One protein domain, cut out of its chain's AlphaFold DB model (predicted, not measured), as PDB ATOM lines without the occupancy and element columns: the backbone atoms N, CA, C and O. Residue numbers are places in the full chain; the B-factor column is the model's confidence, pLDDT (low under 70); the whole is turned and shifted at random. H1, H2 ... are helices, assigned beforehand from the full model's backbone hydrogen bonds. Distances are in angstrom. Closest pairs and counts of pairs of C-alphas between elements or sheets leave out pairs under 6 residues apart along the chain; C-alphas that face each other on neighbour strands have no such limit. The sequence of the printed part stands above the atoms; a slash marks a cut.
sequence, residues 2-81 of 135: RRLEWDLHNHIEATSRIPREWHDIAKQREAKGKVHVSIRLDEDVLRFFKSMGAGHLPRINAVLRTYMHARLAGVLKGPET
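What this domain is: This is residues 2 to 81 of the 135 residues of an uncharacterized protein of Rhodobacter sp (UniProt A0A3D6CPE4). The longest helix, H4, runs through the body of this loose domain, and H3 makes a corner with its first residues, while H1 sticks out at one end as a free-standing arm. Between the short H2 and H3 the chain swings out in a wide loop with no named element, residues 24 to 42. The printed part has 80 residues with four named helices, H1, H2, H3 and H4 in that order, and no named strand; the class is all helix. The whole is loose, with a radius of gyration of the C-alphas of 14.5 A, and spans 38 by 30 by 26 A.

Where its parts are: Find C-alpha 2 at (59.308, -16.153, -27.047); from there H1, residues 2 to 14, runs 18.0 A from first to last C-alpha. Next look at Arg 20, where H2 begins; it ends at His 23 and is 5.8 A long. Go on past residues 24 to 42 to C-alpha 43 at (36.631, -12.651, -25.512), from which H3, residues 43 to 51, runs 12.2 A. H4, residues 56 to 72, covers 24.4 A and ends with C-alpha 72 at (35.174, -33.165, -44.231).

How they stand to each other: Start from H4, which touches H3 with residues 56 to 60 alone. Their closest C-alphas are those of Phe 49 and His 56, 5.2 A apart. Their lines stand at a steep tilt of 64 degrees, and they run opposite ways. Farther along H4, residues 63 to 66 alone touch H2, and only just, with 3 pairs of C-alphas within 8 A; the closest are those of Trp 22 and Val 63, 6.8 A apart. H2 and H3 are apart. H1 touches no helix and is apart from H2, H3 and H4. In H1, H3 and H4 you will find every O i to N i+4 pair within hydrogen-bond range; H2 is too short for such a pair, but its one O i to N i+3 pair is within range.

The domain as a whole: The two C-alphas farthest apart are those of Arg 3 and Gly 33, at 42.5 A. Residues 2 to 16, of which 2 to 14 belong to H1, stand free, and so do residues 35 to 44. Without these stretches the body has 55 residues and spans 34 by 24 by 21 A. The link from H2 to H3 is long, with 19 residues; those from H1 to H2 and from H3 to H4 are tight. The printed part has no cut. The mean pLDDT of the printed part is 70.9; look for values under 70 in residues 2 to 23, 25 to 32 and 72 to 81 of this model, with a mean of 39 in H1.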
ATOM      1  N   ARG A   2      59.008 -16.212 -25.591       34.09
ATOM      2  CA  ARG A   2      59.308 -16.153 -27.047       34.09
ATOM      3  C   ARG A   2      59.632 -17.487 -27.748       34.09
ATOM      4  O   ARG A   2      59.407 -17.614 -28.941       34.09
ATOM      5  N   ARG A   3      60.172 -18.480 -27.029       28.81
ATOM      6  CA  ARG A   3      60.557 -19.788 -27.601       28.81
ATOM      7  C   ARG A   3      59.360 -20.717 -27.834       28.81
ATOM      8  O   ARG A   3      59.284 -21.339 -28.876       28.81
ATOM      9  N   LEU A   4      58.393 -20.714 -26.913       34.91
ATOM     10  CA  LEU A   4      57.121 -21.434 -27.060       34.91
ATOM     11  C   LEU A   4      56.260 -20.840 -28.179       34.91
ATOM     12  O   LEU A   4      55.684 -21.584 -28.962       34.91
ATOM     13  N   GLU A   5      56.219 -19.509 -28.292       34.12
ATOM     14  CA  GLU A   5      55.593 -18.842 -29.440       34.12
ATOM     15  C   GLU A   5      56.270 -19.251 -30.752       34.12
ATOM     16  O   GLU A   5      55.582 -19.550 -31.721       34.12
ATOM     17  N   TRP A   6      57.605 -19.317 -30.783       39.00
ATOM     18  CA  TRP A   6      58.363 -19.710 -31.973       39.00
ATOM     19  C   TRP A   6      58.164 -21.185 -32.352       39.00
ATOM     20  O   TRP A   6      57.975 -21.475 -33.530       39.00
ATOM     21  N   ASP A   7      58.143 -22.104 -31.383       39.38
ATOM     22  CA  ASP A   7      57.916 -23.539 -31.613       39.38
ATOM     23  C   ASP A   7      56.477 -23.820 -32.071       39.38
ATOM     24  O   ASP A   7      56.256 -24.652 -32.952       39.38
ATOM     25  N   LEU A   8      55.499 -23.074 -31.541       42.91
ATOM     26  CA  LEU A   8      54.114 -23.136 -32.004       42.91
ATOM     27  C   LEU A   8      54.001 -22.649 -33.456       42.91
ATOM     28  O   LEU A   8      53.339 -23.297 -34.261       42.91
ATOM     29  N   HIS A   9      54.693 -21.565 -33.820       41.75
ATOM     30  CA  HIS A   9      54.717 -21.071 -35.202       41.75
ATOM     31  C   HIS A   9      55.463 -22.025 -36.155       41.75
ATOM     32  O   HIS A   9      54.952 -22.333 -37.230       41.75
ATOM     33  N   ASN A  10      56.619 -22.572 -35.759       38.50
ATOM     34  CA  ASN A  10      57.433 -23.431 -36.629       38.50
ATOM     35  C   ASN A  10      56.856 -24.829 -36.817       38.50
ATOM     36  O   ASN A  10      56.934 -25.374 -37.915       38.50
ATOM     37  N   HIS A  11      56.254 -25.431 -35.790       41.69
ATOM     38  CA  HIS A  11      55.687 -26.771 -35.940       41.69
ATOM     39  C   HIS A  11      54.412 -26.763 -36.800       41.69
ATOM     40  O   HIS A  11      54.121 -27.729 -37.513       41.69
ATOM     41  N   ILE A  12      53.671 -25.652 -36.782       46.62
ATOM     42  CA  ILE A  12      52.478 -25.456 -37.606       46.62
ATOM     43  C   ILE A  12      52.850 -25.248 -39.084       46.62
ATOM     44  O   ILE A  12      52.235 -25.889 -39.944       46.62
ATOM     45  N   GLU A  13      53.878 -24.443 -39.379       42.44
ATOM     46  CA  GLU A  13      54.393 -24.261 -40.746       42.44
ATOM     47  C   GLU A  13      55.076 -25.526 -41.291       42.44
ATOM     48  O   GLU A  13      54.777 -25.953 -42.405       42.44
ATOM     49  N   ALA A  14      55.917 -26.196 -40.493       43.19
ATOM     50  CA  ALA A  14      56.669 -27.379 -40.922       43.19
ATOM     51  C   ALA A  14      55.789 -28.612 -41.206       43.19
ATOM     52  O   ALA A  14      56.194 -29.491 -41.965       43.19
ATOM     53  N   THR A  15      54.580 -28.685 -40.629       50.16
ATOM     54  CA  THR A  15      53.677 -29.843 -40.790       50.16
ATOM     55  C   THR A  15      52.506 -29.592 -41.751       50.16
ATOM     56  O   THR A  15      51.660 -30.469 -41.902       50.16
ATOM     57  N   SER A  16      52.406 -28.420 -42.400       50.97
ATOM     58  CA  SER A  16      51.238 -28.060 -43.238       50.97
ATOM     59  C   SER A  16      49.891 -28.193 -42.497       50.97
ATOM     60  O   SER A  16      48.899 -28.663 -43.051       50.97
ATOM     61  N   ARG A  17      49.845 -27.806 -41.212       56.97
ATOM     62  CA  ARG A  17      48.643 -27.950 -40.361       56.97
ATOM     63  C   ARG A  17      47.586 -26.873 -40.586       56.97
ATOM     64  O   ARG A  17      46.440 -27.062 -40.182       56.97
ATOM     65  N   ILE A  18      47.962 -25.764 -41.216       60.12
ATOM     66  CA  ILE A  18      47.026 -24.726 -41.645       60.12
ATOM     67  C   ILE A  18      46.632 -25.027 -43.097       60.12
ATOM     68  O   ILE A  18      47.512 -25.035 -43.962       60.12
ATOM     69  N   PRO A  19      45.341 -25.278 -43.386       66.56
ATOM     70  CA  PRO A  19      44.863 -25.440 -44.756       66.56
ATOM     71  C   PRO A  19      45.265 -24.232 -45.605       66.56
ATOM     72  O   PRO A  19      45.111 -23.091 -45.165       66.56
ATOM     73  N   ARG A  20      45.780 -24.464 -46.818       68.00
ATOM     74  CA  ARG A  20      46.301 -23.392 -47.692       68.00
ATOM     75  C   ARG A  20      45.253 -22.312 -47.952       68.00
ATOM     76  O   ARG A  20      45.573 -21.131 -48.021       68.00
ATOM     77  N   GLU A  21      43.995 -22.718 -47.998       65.94
ATOM     78  CA  GLU A  21      42.832 -21.873 -48.204       65.94
ATOM     79  C   GLU A  21      42.667 -20.829 -47.086       65.94
ATOM     80  O   GLU A  21      42.060 -19.785 -47.319       65.94
ATOM     81  N   TRP A  22      43.236 -21.041 -45.887       69.19
ATOM     82  CA  TRP A  22      43.235 -20.031 -44.816       69.19
ATOM     83  C   TRP A  22      44.009 -18.772 -45.206       69.19
ATOM     84  O   TRP A  22      43.632 -17.678 -44.782       69.19
ATOM     85  N   HIS A  23      45.034 -18.889 -46.055       69.00
ATOM     86  CA  HIS A  23      45.774 -17.730 -46.561       69.00
ATOM     87  C   HIS A  23      44.939 -16.871 -47.522       69.00
ATOM     88  O   HIS A  23      45.188 -15.671 -47.658       69.00
ATOM     89  N   ASP A  24      43.916 -17.454 -48.148       72.00
ATOM     90  CA  ASP A  24      43.075 -16.781 -49.139       72.00
ATOM     91  C   ASP A  24      41.746 -16.276 -48.567       72.00
ATOM     92  O   ASP A  24      41.065 -15.473 -49.209       72.00
ATOM     93  N   ILE A  25      41.420 -16.629 -47.318       67.38
ATOM     94  CA  ILE A  25      40.247 -16.111 -46.596       67.38
ATOM     95  C   ILE A  25      40.213 -14.575 -46.605       67.38
ATOM     96  O   ILE A  25      39.152 -13.977 -46.762       67.38
ATOM     97  N   ALA A  26      41.368 -13.915 -46.460       60.03
ATOM     98  CA  ALA A  26      41.446 -12.454 -46.484       60.03
ATOM     99  C   ALA A  26      41.121 -11.847 -47.864       60.03
ATOM    100  O   ALA A  26      40.784 -10.666 -47.944       60.03
ATOM    101  N   LYS A  27      41.216 -12.646 -48.933       66.12
ATOM    102  CA  LYS A  27      41.039 -12.231 -50.331       66.12
ATOM    103  C   LYS A  27      39.644 -12.566 -50.871       66.12
ATOM    104  O   LYS A  27      39.185 -11.912 -51.804       66.12
ATOM    105  N   GLN A  28      38.953 -13.553 -50.297       63.12
ATOM    106  CA  GLN A  28      37.645 -14.006 -50.778       63.12
ATOM    107  C   GLN A  28      36.475 -13.153 -50.256       63.12
ATOM    108  O   GLN A  28      36.304 -12.934 -49.058       63.12
ATOM    109  N   ARG A  29      35.606 -12.723 -51.180       56.66
ATOM    110  CA  ARG A  29      34.337 -12.019 -50.912       56.66
ATOM    111  C   ARG A  29      33.141 -12.750 -51.540       56.66
ATOM    112  O   ARG A  29      32.295 -12.128 -52.172       56.66
ATOM    113  N   GLU A  30      33.054 -14.070 -51.402       59.34
ATOM    114  CA  GLU A  30      31.885 -14.789 -51.925       59.34
ATOM    115  C   GLU A  30      30.629 -14.538 -51.075       59.34
ATOM    116  O   GLU A  30      30.583 -14.810 -49.869       59.34
ATOM    117  N   ALA A  31      29.578 -14.040 -51.726       58.31
ATOM    118  CA  ALA A  31      28.265 -13.826 -51.135       58.31
ATOM    119  C   ALA A  31      27.454 -15.133 -51.136       58.31
ATOM    120  O   ALA A  31      26.589 -15.348 -51.977       58.31
ATOM    121  N   LYS A  32      27.730 -16.026 -50.181       66.25
ATOM    122  CA  LYS A  32      26.815 -17.138 -49.873       66.25
ATOM    123  C   LYS A  32      25.671 -16.653 -48.983       66.25
ATOM    124  O   LYS A  32      25.864 -15.735 -48.180       66.25
ATOM    125  N   GLY A  33      24.510 -17.303 -49.090       78.00
ATOM    126  CA  GLY A  33      23.407 -17.127 -48.143       78.00
ATOM    127  C   GLY A  33      23.889 -17.382 -46.712       78.00
ATOM    128  O   GLY A  33      24.617 -18.343 -46.458       78.00
ATOM    129  N   LYS A  34      23.546 -16.480 -45.792       82.56
ATOM    130  CA  LYS A  34      23.941 -16.548 -44.380       82.56
ATOM    131  C   LYS A  34      22.684 -16.706 -43.542       82.56
ATOM    132  O   LYS A  34      21.722 -15.973 -43.748       82.56
ATOM    133  N   VAL A  35      22.721 -17.627 -42.590       87.94
ATOM    134  CA  VAL A  35      21.679 -17.756 -41.571       87.94
ATOM    135  C   VAL A  35      22.112 -16.943 -40.359       87.94
ATOM    136  O   VAL A  35      23.258 -17.047 -39.919       87.94
ATOM    137  N   HIS A  36      21.215 -16.107 -39.840       89.75
ATOM    138  CA  HIS A  36      21.472 -15.372 -38.610       89.75
ATOM    139  C   HIS A  36      21.394 -16.329 -37.417       89.75
ATOM    140  O   HIS A  36      20.359 -16.948 -37.181       89.75
ATOM    141  N   VAL A  37      22.485 -16.429 -36.662       88.50
ATOM    142  CA  VAL A  37      22.587 -17.267 -35.463       88.50
ATOM    143  C   VAL A  37      23.286 -16.493 -34.351       88.50
ATOM    144  O   VAL A  37      24.165 -15.673 -34.618       88.50
ATOM    145  N   SER A  38      22.921 -16.783 -33.104       93.06
ATOM    146  CA  SER A  38      23.614 -16.265 -31.922       93.06
ATOM    147  C   SER A  38      24.562 -17.332 -31.390       93.06
ATOM    148  O   SER A  38      24.116 -18.379 -30.925       93.06
ATOM    149  N   ILE A  39      25.867 -17.067 -31.448       91.75
ATOM    150  CA  ILE A  39      26.916 -17.937 -30.897       91.75
ATOM    151  C   ILE A  39      27.717 -17.178 -29.840       91.75
ATOM    152  O   ILE A  39      27.836 -15.954 -29.903       91.75
ATOM    153  N   ARG A  40      28.279 -17.904 -28.872       94.31
ATOM    154  CA  ARG A  40      29.259 -17.351 -27.931       94.31
ATOM    155  C   ARG A  40      30.661 -17.615 -28.471       94.31
ATOM    156  O   ARG A  40      30.930 -18.708 -28.957       94.31
ATOM    157  N   LEU A  41      31.515 -16.601 -28.408       93.62
ATOM    158  CA  LEU A  41      32.934 -16.672 -28.747       93.62
ATOM    159  C   LEU A  41      33.726 -16.205 -27.532       93.62
ATOM    160  O   LEU A  41      33.258 -15.312 -26.819       93.62
ATOM    161  N   ASP A  42      34.913 -16.769 -27.338       96.62
ATOM    162  CA  ASP A  42      35.829 -16.292 -26.309       96.62
ATOM    163  C   ASP A  42      36.208 -14.826 -26.559       96.62
ATOM    164  O   ASP A  42      36.249 -14.334 -27.698       96.62
ATOM    165  N   GLU A  43      36.435 -14.098 -25.469       96.00
ATOM    166  CA  GLU A  43      36.631 -12.651 -25.512       96.00
ATOM    167  C   GLU A  43      37.881 -12.263 -26.315       96.00
ATOM    168  O   GLU A  43      37.863 -11.322 -27.113       96.00
ATOM    169  N   ASP A  44      38.966 -13.006 -26.123       96.38
ATOM    170  CA  ASP A  44      40.242 -12.819 -26.799       96.38
ATOM    171  C   ASP A  44      40.161 -13.132 -28.297       96.38
ATOM    172  O   ASP A  44      40.665 -12.349 -29.106       96.38
ATOM    173  N   VAL A  45      39.443 -14.189 -28.676       94.62
ATOM    174  CA  VAL A  45      39.157 -14.535 -30.071       94.62
ATOM    175  C   VAL A  45      38.382 -13.407 -30.745       94.62
ATOM    176  O   VAL A  45      38.764 -12.928 -31.817       94.62
ATOM    177  N   LEU A  46      37.311 -12.922 -30.111       94.75
ATOM    178  CA  LEU A  46      36.521 -11.827 -30.668       94.75
ATOM    179  C   LEU A  46      37.351 -10.541 -30.790       94.75
ATOM    180  O   LEU A  46      37.261  -9.843 -31.804       94.75
ATOM    181  N   ARG A  47      38.170 -10.227 -29.780       95.81
ATOM    182  CA  ARG A  47      39.069  -9.067 -29.782       95.81
ATOM    183  C   ARG A  47      40.097  -9.147 -30.912       95.81
ATOM    184  O   ARG A  47      40.285  -8.152 -31.609       95.81
ATOM    185  N   PHE A  48      40.691 -10.316 -31.138       94.62
ATOM    186  CA  PHE A  48      41.629 -10.565 -32.236       94.62
ATOM    187  C   PHE A  48      40.995 -10.321 -33.609       94.62
ATOM    188  O   PHE A  48      41.544  -9.602 -34.440       94.62
ATOM    189  N   PHE A  49      39.800 -10.857 -33.862       93.75
ATOM    190  CA  PHE A  49      39.151 -10.623 -35.153       93.75
ATOM    191  C   PHE A  49      38.717  -9.163 -35.323       93.75
ATOM    192  O   PHE A  49      38.831  -8.623 -36.425       93.75
ATOM    193  N   LYS A  50      38.268  -8.500 -34.247       94.00
ATOM    194  CA  LYS A  50      37.933  -7.068 -34.262       94.00
ATOM    195  C   LYS A  50      39.143  -6.181 -34.554       94.00
ATOM    196  O   LYS A  50      38.987  -5.196 -35.272       94.00
ATOM    197  N   SER A  51      40.335  -6.519 -34.055       94.81
ATOM    198  CA  SER A  51      41.545  -5.720 -34.300       94.81
ATOM    199  C   SER A  51      41.971  -5.709 -35.772       94.81
ATOM    200  O   SER A  51      42.698  -4.816 -36.191       94.81
ATOM    201  N   MET A  52      41.475  -6.647 -36.585       87.56
ATOM    202  CA  MET A  52      41.678  -6.672 -38.039       87.56
ATOM    203  C   MET A  52      40.714  -5.761 -38.824       87.56
ATOM    204  O   MET A  52      40.673  -5.825 -40.056       87.56
ATOM    205  N   GLY A  53      39.896  -4.959 -38.137       89.69
ATOM    206  CA  GLY A  53      39.037  -3.941 -38.735       89.69
ATOM    207  C   GLY A  53      37.690  -4.445 -39.269       89.69
ATOM    208  O   GLY A  53      37.125  -5.454 -38.828       89.69
ATOM    209  N   ALA A  54      37.132  -3.687 -40.215       86.88
ATOM    210  CA  ALA A  54      35.840  -3.991 -40.820       86.88
ATOM    211  C   ALA A  54      35.865  -5.353 -41.539       86.88
ATOM    212  O   ALA A  54      36.853  -5.736 -42.164       86.88
ATOM    213  N   GLY A  55      34.763  -6.102 -41.446       86.44
ATOM    214  CA  GLY A  55      34.671  -7.447 -42.027       86.44
ATOM    215  C   GLY A  55      35.147  -8.585 -41.118       86.44
ATOM    216  O   GLY A  55      35.281  -9.715 -41.586       86.44
ATOM    217  N   HIS A  56      35.342  -8.328 -39.819       90.38
ATOM    218  CA  HIS A  56      35.692  -9.365 -38.843       90.38
ATOM    219  C   HIS A  56      34.679 -10.526 -38.799       90.38
ATOM    220  O   HIS A  56      35.088 -11.681 -38.794       90.38
ATOM    221  N   LEU A  57      33.368 -10.251 -38.868       88.94
ATOM    222  CA  LEU A  57      32.330 -11.295 -38.903       88.94
ATOM    223  C   LEU A  57      32.428 -12.204 -40.152       88.94
ATOM    224  O   LEU A  57      32.477 -13.425 -39.993       88.94
ATOM    225  N   PRO A  58      32.508 -11.671 -41.393       88.38
ATOM    226  CA  PRO A  58      32.823 -12.479 -42.571       88.38
ATOM    227  C   PRO A  58      34.095 -13.320 -42.436       88.38
ATOM    228  O   PRO A  58      34.094 -14.477 -42.853       88.38
ATOM    229  N   ARG A  59      35.155 -12.765 -41.836       87.81
ATOM    230  CA  ARG A  59      36.430 -13.464 -41.645       87.81
ATOM    231  C   ARG A  59      36.299 -14.635 -40.671       87.81
ATOM    232  O   ARG A  59      36.762 -15.724 -40.989       87.81
ATOM    233  N   ILE A  60      35.600 -14.441 -39.549       91.00
ATOM    234  CA  ILE A  60      35.255 -15.524 -38.610       91.00
ATOM    235  C   ILE A  60      34.513 -16.637 -39.358       91.00
ATOM    236  O   ILE A  60      34.899 -17.799 -39.289       91.00
ATOM    237  N   ASN A  61      33.492 -16.282 -40.142       90.06
ATOM    238  CA  ASN A  61      32.709 -17.266 -40.890       90.06
ATOM    239  C   ASN A  61      33.552 -18.045 -41.917       90.06
ATOM    240  O   ASN A  61      33.341 -19.237 -42.124       90.06
ATOM    241  N   ALA A  62      34.511 -17.390 -42.568       87.00
ATOM    242  CA  ALA A  62      35.409 -18.041 -43.512       87.00
ATOM    243  C   ALA A  62      36.369 -19.026 -42.820       87.00
ATOM    244  O   ALA A  62      36.553 -20.133 -43.319       87.00
ATOM    245  N   VAL A  63      36.897 -18.682 -41.640       88.12
ATOM    246  CA  VAL A  63      37.722 -19.605 -40.835       88.12
ATOM    247  C   VAL A  63      36.907 -20.832 -40.423       88.12
ATOM    248  O   VAL A  63      37.350 -21.961 -40.631       88.12
ATOM    249  N   LEU A  64      35.683 -20.625 -39.923       89.00
ATOM    250  CA  LEU A  64      34.771 -21.716 -39.559       89.00
ATOM    251  C   LEU A  64      34.447 -22.619 -40.760       89.00
ATOM    252  O   LEU A  64      34.466 -23.844 -40.641       89.00
ATOM    253  N   ARG A  65      34.205 -22.029 -41.937       85.19
ATOM    254  CA  ARG A  65      33.963 -22.769 -43.181       85.19
ATOM    255  C   ARG A  65      35.158 -23.631 -43.566       85.19
ATOM    256  O   ARG A  65      34.976 -24.788 -43.939       85.19
ATOM    257  N   THR A  66      36.369 -23.093 -43.511       81.94
ATOM    258  CA  THR A  66      37.528 -23.877 -43.928       81.94
ATOM    259  C   THR A  66      37.891 -24.943 -42.904       81.94
ATOM    260  O   THR A  66      38.270 -26.041 -43.297       81.94
ATOM    261  N   TYR A  67      37.698 -24.684 -41.606       82.44
ATOM    262  CA  TYR A  67      37.764 -25.737 -40.592       82.44
ATOM    263  C   TYR A  67      36.791 -26.878 -40.923       82.44
ATOM    264  O   TYR A  67      37.201 -28.035 -40.977       82.44
ATOM    265  N   MET A  68      35.535 -26.558 -41.252       82.56
ATOM    266  CA  MET A  68      34.549 -27.543 -41.705       82.56
ATOM    267  C   MET A  68      35.036 -28.325 -42.940       82.56
ATOM    268  O   MET A  68      35.001 -29.552 -42.921       82.56
ATOM    269  N   HIS A  69      35.537 -27.665 -43.992       75.62
ATOM    270  CA  HIS A  69      36.045 -28.356 -45.190       75.62
ATOM    271  C   HIS A  69      37.261 -29.245 -44.905       75.62
ATOM    272  O   HIS A  69      37.304 -30.378 -45.377       75.62
ATOM    273  N   ALA A  70      38.211 -28.782 -44.093       71.69
ATOM    274  CA  ALA A  70      39.380 -29.569 -43.705       71.69
ATOM    275  C   ALA A  70      38.996 -30.804 -42.870       71.69
ATOM    276  O   ALA A  70      39.626 -31.858 -42.984       71.69
ATOM    277  N   ARG A  71      37.937 -30.702 -42.055       71.00
ATOM    278  CA  ARG A  71      37.358 -31.845 -41.334       71.00
ATOM    279  C   ARG A  71      36.679 -32.823 -42.294       71.00
ATOM    280  O   ARG A  71      36.967 -34.013 -42.218       71.00
ATOM    281  N   LEU A  72      35.856 -32.334 -43.227       63.09
ATOM    282  CA  LEU A  72      35.174 -33.165 -44.231       63.09
ATOM    283  C   LEU A  72      36.154 -33.885 -45.168       63.09
ATOM    284  O   LEU A  72      35.937 -35.039 -45.510       63.09
ATOM    285  N   ALA A  73      37.263 -33.240 -45.529       66.31
ATOM    286  CA  ALA A  73      38.318 -33.836 -46.347       66.31
ATOM    287  C   ALA A  73      39.195 -34.850 -45.580       66.31
ATOM    288  O   ALA A  73      40.141 -35.396 -46.143       66.31
ATOM    289  N   GLY A  74      38.942 -35.079 -44.286       62.91
ATOM    290  CA  GLY A  74      39.720 -36.003 -43.455       62.91
ATOM    291  C   GLY A  74      41.145 -35.535 -43.134       62.91
ATOM    292  O   GLY A  74      41.912 -36.295 -42.537       62.91
ATOM    293  N   VAL A  75      41.490 -34.290 -43.489       67.44
ATOM    294  CA  VAL A  75      42.796 -33.661 -43.224       67.44
ATOM    295  C   VAL A  75      42.978 -33.430 -41.724       67.44
ATOM    296  O   VAL A  75      44.058 -33.651 -41.179       67.44
ATOM    297  N   LEU A  76      41.901 -33.047 -41.030       63.22
ATOM    298  CA  LEU A  76      41.878 -32.887 -39.576       63.22
ATOM    299  C   LEU A  76      41.175 -34.078 -38.905       63.22
ATOM    300  O   LEU A  76      39.955 -34.232 -39.008       63.22
ATOM    301  N   LYS A  77      41.935 -34.889 -38.158       57.88
ATOM    302  CA  LYS A  77      41.428 -35.989 -37.314       57.88
ATOM    303  C   LYS A  77      41.410 -35.539 -35.843       57.88
ATOM    304  O   LYS A  77      42.430 -35.069 -35.352       57.88
ATOM    305  N   GLY A  78      40.277 -35.675 -35.145       57.19
ATOM    306  CA  GLY A  78      40.123 -35.287 -33.729       57.19
ATOM    307  C   GLY A  78      39.269 -36.269 -32.904       57.19
ATOM    308  O   GLY A  78      38.583 -37.103 -33.497       57.19
ATOM    309  N   PRO A  79      39.272 -36.190 -31.563       49.66
ATOM    310  CA  PRO A  79      38.596 -37.161 -30.689       49.66
ATOM    311  C   PRO A  79      37.063 -37.181 -30.838       49.66
ATOM    312  O   PRO A  79      36.471 -38.252 -30.858       49.66
ATOM    313  N   GLU A  80      36.417 -36.037 -31.083       52.72
ATOM    314  CA  GLU A  80      34.958 -35.942 -31.315       52.72
ATOM    315  C   GLU A  80      34.513 -36.406 -32.720       52.72
ATOM    316  O   GLU A  80      33.331 -36.397 -33.054       52.72
ATOM    317  N   THR A  81      35.450 -36.820 -33.582       46.78
ATOM    318  CA  THR A  81      35.149 -37.275 -34.961       46.78
ATOM    319  C   THR A  81      34.412 -38.614 -34.995       46.78
ATOM    320  O   THR A  81      33.960 -39.025 -36.056       46.78
TER     321      THR A  81